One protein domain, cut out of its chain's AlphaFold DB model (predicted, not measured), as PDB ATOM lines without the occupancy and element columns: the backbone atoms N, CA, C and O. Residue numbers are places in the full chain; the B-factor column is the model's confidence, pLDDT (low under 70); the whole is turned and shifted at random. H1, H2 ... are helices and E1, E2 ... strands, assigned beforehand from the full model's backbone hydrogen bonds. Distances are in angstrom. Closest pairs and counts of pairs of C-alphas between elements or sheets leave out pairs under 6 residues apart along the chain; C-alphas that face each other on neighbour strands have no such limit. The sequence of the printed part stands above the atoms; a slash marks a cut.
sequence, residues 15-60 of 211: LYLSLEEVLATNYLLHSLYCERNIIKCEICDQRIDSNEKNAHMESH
ATOM      1  N   LEU A  15     179.333 185.825 122.105       54.09
ATOM      2  CA  LEU A  15     178.963 185.886 123.522       54.09
ATOM      3  C   LEU A  15     180.121 186.354 124.431       54.09
ATOM      4  O   LEU A  15     179.889 186.761 125.567       54.09
ATOM      5  N   TYR A  16     181.361 186.304 123.932       52.06
ATOM      6  CA  TYR A  16     182.559 186.754 124.640       52.06
ATOM      7  C   TYR A  16     182.857 188.245 124.409       52.06
ATOM      8  O   TYR A  16     183.102 188.968 125.371       52.06
ATOM      9  N   LEU A  17     182.745 188.726 123.163       52.88
ATOM     10  CA  LEU A  17     182.964 190.138 122.818       52.88
ATOM     11  C   LEU A  17     181.873 191.029 123.433       52.88
ATOM     12  O   LEU A  17     182.160 192.074 124.013       52.88
ATOM     13  N   SER A  18     180.625 190.544 123.425       63.94
ATOM     14  CA  SER A  18     179.492 191.255 124.022       63.94
ATOM     15  C   SER A  18     179.605 191.447 125.537       63.94
ATOM     16  O   SER A  18     179.013 192.383 126.067       63.94
ATOM     17  N   LEU A  19     180.335 190.587 126.265       70.75
ATOM     18  CA  LEU A  19     180.451 190.729 127.719       70.75
ATOM     19  C   LEU A  19     181.400 191.871 128.099       70.75
ATOM     20  O   LEU A  19     181.083 192.633 129.008       70.75
ATOM     21  N   GLU A  20     182.527 192.021 127.402       76.19
ATOM     22  CA  GLU A  20     183.470 193.119 127.648       76.19
ATOM     23  C   GLU A  20     182.842 194.478 127.303       76.19
ATOM     24  O   GLU A  20     182.907 195.405 128.108       76.19
ATOM     25  N   GLU A  21     182.121 194.575 126.182       75.88
ATOM     26  CA  GLU A  21     181.387 195.790 125.798       75.88
ATOM     27  C   GLU A  21     180.243 196.127 126.773       75.88
ATOM     28  O   GLU A  21     180.067 197.289 127.158       75.88
ATOM     29  N   VAL A  22     179.485 195.125 127.239       75.38
ATOM     30  CA  VAL A  22     178.442 195.314 128.266       75.38
ATOM     31  C   VAL A  22     179.052 195.724 129.610       75.38
ATOM     32  O   VAL A  22     178.506 196.590 130.290       75.38
ATOM     33  N   LEU A  23     180.201 195.170 130.003       82.50
ATOM     34  CA  LEU A  23     180.904 195.584 131.220       82.50
ATOM     35  C   LEU A  23     181.476 197.003 131.098       82.50
ATOM     36  O   LEU A  23     181.327 197.786 132.035       82.50
ATOM     37  N   ALA A  24     182.057 197.370 129.955       83.00
ATOM     38  CA  ALA A  24     182.594 198.706 129.704       83.00
ATOM     39  C   ALA A  24     181.495 199.782 129.683       83.00
ATOM     40  O   ALA A  24     181.647 200.841 130.294       83.00
ATOM     41  N   THR A  25     180.356 199.504 129.041       81.38
ATOM     42  CA  THR A  25     179.198 200.416 129.026       81.38
ATOM     43  C   THR A  25     178.527 200.526 130.397       81.38
ATOM     44  O   THR A  25     178.209 201.637 130.825       81.38
ATOM     45  N   ASN A  26     178.396 199.422 131.142       85.62
ATOM     46  CA  ASN A  26     177.925 199.448 132.531       85.62
ATOM     47  C   ASN A  26     178.886 200.214 133.454       85.62
ATOM     48  O   ASN A  26     178.430 200.975 134.307       85.62
ATOM     49  N   TYR A  27     180.201 200.058 133.276       87.75
ATOM     50  CA  TYR A  27     181.207 200.816 134.021       87.75
ATOM     51  C   TYR A  27     181.138 202.312 133.705       87.75
ATOM     52  O   TYR A  27     181.162 203.116 134.630       87.75
ATOM     53  N   LEU A  28     180.982 202.696 132.432       89.06
ATOM     54  CA  LEU A  28     180.806 204.094 132.029       89.06
ATOM     55  C   LEU A  28     179.521 204.704 132.613       89.06
ATOM     56  O   LEU A  28     179.527 205.837 133.088       89.06
ATOM     57  N   LEU A  29     178.419 203.951 132.627       89.38
ATOM     58  CA  LEU A  29     177.179 204.392 133.267       89.38
ATOM     59  C   LEU A  29     177.356 204.543 134.787       89.38
ATOM     60  O   LEU A  29     176.908 205.535 135.364       89.38
ATOM     61  N   HIS A  30     178.041 203.595 135.431       87.12
ATOM     62  CA  HIS A  30     178.367 203.668 136.852       87.12
ATOM     63  C   HIS A  30     179.317 204.827 137.174       87.12
ATOM     64  O   HIS A  30     179.105 205.491 138.183       87.12
ATOM     65  N   SER A  31     180.333 205.105 136.355       87.56
ATOM     66  CA  SER A  31     181.297 206.180 136.613       87.56
ATOM     67  C   SER A  31     180.643 207.555 136.489       87.56
ATOM     68  O   SER A  31     180.791 208.366 137.400       87.56
ATOM     69  N   LEU A  32     179.818 207.774 135.459       89.94
ATOM     70  CA  LEU A  32     179.015 208.993 135.300       89.94
ATOM     71  C   LEU A  32     177.983 209.159 136.427       89.94
ATOM     72  O   LEU A  32     177.770 210.272 136.912       89.94
ATOM     73  N   TYR A  33     177.352 208.067 136.879       89.06
ATOM     74  CA  TYR A  33     176.492 208.101 138.064       89.06
ATOM     75  C   TYR A  33     177.303 208.462 139.315       89.06
ATOM     76  O   TYR A  33     176.909 209.349 140.066       89.06
ATOM     77  N   CYS A  34     178.442 207.805 139.529       88.38
ATOM     78  CA  CYS A  34     179.287 207.965 140.705       88.38
ATOM     79  C   CYS A  34     179.836 209.392 140.814       88.38
ATOM     80  O   CYS A  34     179.689 210.023 141.856       88.38
ATOM     81  N   GLU A  35     180.373 209.944 139.727       87.06
ATOM     82  CA  GLU A  35     180.876 211.320 139.671       87.06
ATOM     83  C   GLU A  35     179.786 212.357 139.981       87.06
ATOM     84  O   GLU A  35     180.036 213.329 140.693       87.06
ATOM     85  N   ARG A  36     178.559 212.144 139.484       88.88
ATOM     86  CA  ARG A  36     177.458 213.100 139.655       88.88
ATOM     87  C   ARG A  36     176.720 212.963 140.988       88.88
ATOM     88  O   ARG A  36     176.252 213.966 141.529       88.88
ATOM     89  N   ASN A  37     176.562 211.740 141.490       88.12
ATOM     90  CA  ASN A  37     175.703 211.439 142.633       88.12
ATOM     91  C   ASN A  37     176.479 211.094 143.917       88.12
ATOM     92  O   ASN A  37     175.907 211.276 144.988       88.12
ATOM     93  N   ILE A  38     177.742 210.650 143.867       91.62
ATOM     94  CA  ILE A  38     178.523 210.315 145.072       91.62
ATOM     95  C   ILE A  38     179.382 211.507 145.508       91.62
ATOM     96  O   ILE A  38     180.448 211.789 144.959       91.62
ATOM     97  N   ILE A  39     178.936 212.182 146.562       89.75
ATOM     98  CA  ILE A  39     179.581 213.373 147.126       89.75
ATOM     99  C   ILE A  39     180.403 213.025 148.375       89.75
ATOM    100  O   ILE A  39     180.167 212.014 149.037       89.75
ATOM    101  N   LYS A  40     181.376 213.875 148.721       87.81
ATOM    102  CA  LYS A  40     182.141 213.763 149.973       87.81
ATOM    103  C   LYS A  40     181.428 214.532 151.092       87.81
ATOM    104  O   LYS A  40     180.994 215.662 150.881       87.81
ATOM    105  N   CYS A  41     181.328 213.946 152.279       88.69
ATOM    106  CA  CYS A  41     180.886 214.638 153.486       88.69
ATOM    107  C   CYS A  41     181.991 215.561 154.027       88.69
ATOM    108  O   CYS A  41     183.129 215.132 154.164       88.69
ATOM    109  N   GLU A  42     181.657 216.799 154.397       85.44
ATOM    110  CA  GLU A  42     182.612 217.777 154.957       85.44
ATOM    111  C   GLU A  42     182.963 217.531 156.439       85.44
ATOM    112  O   GLU A  42     183.882 218.152 156.964       85.44
ATOM    113  N   ILE A  43     182.225 216.650 157.129       83.12
ATOM    114  CA  ILE A  43     182.354 216.424 158.581       83.12
ATOM    115  C   ILE A  43     183.161 215.155 158.887       83.12
ATOM    116  O   ILE A  43     184.026 215.175 159.761       83.12
ATOM    117  N   CYS A  44     182.902 214.058 158.168       83.06
ATOM    118  CA  CYS A  44     183.585 212.770 158.356       83.06
ATOM    119  C   CYS A  44     184.326 212.258 157.111       83.06
ATOM    120  O   CYS A  44     184.792 211.120 157.116       83.06
ATOM    121  N   ASP A  45     184.411 213.054 156.040       82.38
ATOM    122  CA  ASP A  45     185.119 212.722 154.795       82.38
ATOM    123  C   ASP A  45     184.621 211.476 154.026       82.38
ATOM    124  O   ASP A  45     185.189 211.115 152.993       82.38
ATOM    125  N   GLN A  46     183.522 210.857 154.465       83.44
ATOM    126  CA  GLN A  46     182.907 209.695 153.820       83.44
ATOM    127  C   GLN A  46     182.267 210.052 152.471       83.44
ATOM    128  O   GLN A  46     181.731 211.147 152.288       83.44
ATOM    129  N   ARG A  47     182.301 209.104 151.529       86.81
ATOM    130  CA  ARG A  47     181.568 209.184 150.259       86.81
ATOM    131  C   ARG A  47     180.143 208.668 150.455       86.81
ATOM    132  O   ARG A  47     179.966 207.564 150.957       86.81
ATOM    133  N   ILE A  48     179.161 209.468 150.057       90.12
ATOM    134  CA  ILE A  48     177.723 209.232 150.257       90.12
ATOM    135  C   ILE A  48     176.941 209.590 148.990       90.12
ATOM    136  O   ILE A  48     177.342 210.493 148.255       90.12
ATOM    137  N   ASP A  49     175.816 208.919 148.738       89.44
ATOM    138  CA  ASP A  49     174.916 209.311 147.651       89.44
ATOM    139  C   ASP A  49     174.178 210.615 148.000       89.44
ATOM    140  O   ASP A  49     173.747 210.838 149.133       89.44
ATOM    141  N   SER A  50     174.039 211.502 147.017       89.31
ATOM    142  CA  SER A  50     173.392 212.809 147.150       89.31
ATOM    143  C   SER A  50     171.934 212.704 147.616       89.31
ATOM    144  O   SER A  50     171.462 213.576 148.349       89.31
ATOM    145  N   ASN A  51     171.235 211.615 147.273       87.56
ATOM    146  CA  ASN A  51     169.876 211.343 147.751       87.56
ATOM    147  C   ASN A  51     169.853 211.026 149.258       87.56
ATOM    148  O   ASN A  51     168.937 211.438 149.969       87.56
ATOM    149  N   GLU A  52     170.882 210.342 149.763       86.31
ATOM    150  CA  GLU A  52     171.020 209.961 151.175       86.31
ATOM    151  C   GLU A  52     171.716 211.038 152.024       86.31
ATOM    152  O   GLU A  52     171.724 210.950 153.257       86.31
ATOM    153  N   LYS A  53     172.246 212.099 151.394       88.19
ATOM    154  CA  LYS A  53     172.957 213.204 152.059       88.19
ATOM    155  C   LYS A  53     172.228 213.722 153.289       88.19
ATOM    156  O   LYS A  53     172.860 213.912 154.322       88.19
ATOM    157  N   ASN A  54     170.921 213.954 153.198       87.31
ATOM    158  CA  ASN A  54     170.155 214.531 154.302       87.31
ATOM    159  C   ASN A  54     170.085 213.577 155.507       87.31
ATOM    160  O   ASN A  54     170.361 214.004 156.625       87.31
ATOM    161  N   ALA A  55     169.844 212.281 155.282       86.44
ATOM    162  CA  ALA A  55     169.867 211.268 156.340       86.44
ATOM    163  C   ALA A  55     171.268 211.127 156.973       86.44
ATOM    164  O   ALA A  55     171.401 210.968 158.186       86.44
ATOM    165  N   HIS A  56     172.331 211.273 156.178       86.25
ATOM    166  CA  HIS A  56     173.699 211.329 156.694       86.25
ATOM    167  C   HIS A  56     173.985 212.621 157.488       86.25
ATOM    168  O   HIS A  56     174.634 212.584 158.531       86.25
ATOM    169  N   MET A  57     173.466 213.780 157.071       84.50
ATOM    170  CA  MET A  57     173.556 215.014 157.870       84.50
ATOM    171  C   MET A  57     172.808 214.882 159.205       84.50
ATOM    172  O   MET A  57     173.245 215.438 160.213       84.50
ATOM    173  N   GLU A  58     171.733 214.093 159.259       84.44
ATOM    174  CA  GLU A  58     171.056 213.767 160.515       84.44
ATOM    175  C   GLU A  58     171.895 212.885 161.450       84.44
ATOM    176  O   GLU A  58     171.712 213.003 162.662       84.44
ATOM    177  N   SER A  59     172.829 212.047 160.973       80.06
ATOM    178  CA  SER A  59     173.761 211.352 161.880       80.06
ATOM    179  C   SER A  59     174.784 212.315 162.490       80.06
ATOM    180  O   SER A  59     175.083 212.204 163.679       80.06
ATOM    181  N   HIS A  60     175.218 213.319 161.715       81.75
ATOM    182  CA  HIS A  60     176.090 214.418 162.170       81.75
ATOM    183  C   HIS A  60     175.426 215.395 163.141       81.75
ATOM    184  O   HIS A  60     176.110 216.191 163.794       81.75
TER     185      HIS A  60
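This is residues 15 to 60 of the 211 residues of an uncharacterized protein of Paramecium tetraurelia (UniProt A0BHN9). What shape does the model have? A small head, made of the two-stranded hairpin E1 and E2 and the short helix H2, sits at one end of one long helix, H1, whose residues 17 to 32 stick out as a bare arm together with residues 15 and 16. The hairpin follows directly on H1, and H2 lies with the hairpin's loop at the head's far end. What is it built of? The printed part has 46 residues with two named helices and two named strands, in the order H1 E1 E2 H2 along the chain; the sheet, E1 - E2, is antiparallel and the class is mostly helix. How drawn out is it? It is extended, with a radius of gyration of the C-alphas of 15.3 A and spans of 48 by 15 by 13 A, the arm making much of the length.

How do the strands pair? E1, residues 38 to 40, and E2, residues 47 to 49, form an antiparallel hairpin, with 137 degrees between their directions. C-alphas 38 and 49 face each other at 4.5 A; N 39 and O 48, and N 48 and O 39, are within hydrogen-bond range, each at 2.9 A. Where does the long helix meet the sheet? The closest C-alphas of H1, residues 17 to 37, and E2 are those of Asn 37 and Asp 49, 5.5 A apart. Where is the short helix? The closest C-alphas of H2, residues 53 to 60, and E2 are those of Ile 48 and His 56, 7.9 A apart. H2 is apart from H1, and only just apart from E1, with closest C-alphas at 8.3 A. How do the helix backbones run? In H1 and H2 every O i to N i+4 pair is within hydrogen-bond range.

Where are the strands? E1, residues 38 to 40, is 7.0 A long and begins at C-alpha 38, (178.523, 210.315, 145.072); E2, residues 47 to 49, is 7.1 A long. Where are the helices? H1, residues 17 to 37, runs 30.0 A from C-alpha 17 at (182.964, 190.138, 122.818). H2, residues 53 to 60, is 10.7 A long and ends at C-alpha 60, (176.090, 214.418, 162.170).

How large is it? The two C-alphas farthest apart are those of Leu 15 and His 60, 48.1 A. Is anything cut or loosely linked? The printed part has no cut; the links H1 to E1 and E2 to H2 are tight, and E1 to E2, with 6 residues between them, is short. Where is confidence low? The mean pLDDT of the printed part is 82.8, and residues 15 to 18 are under 70.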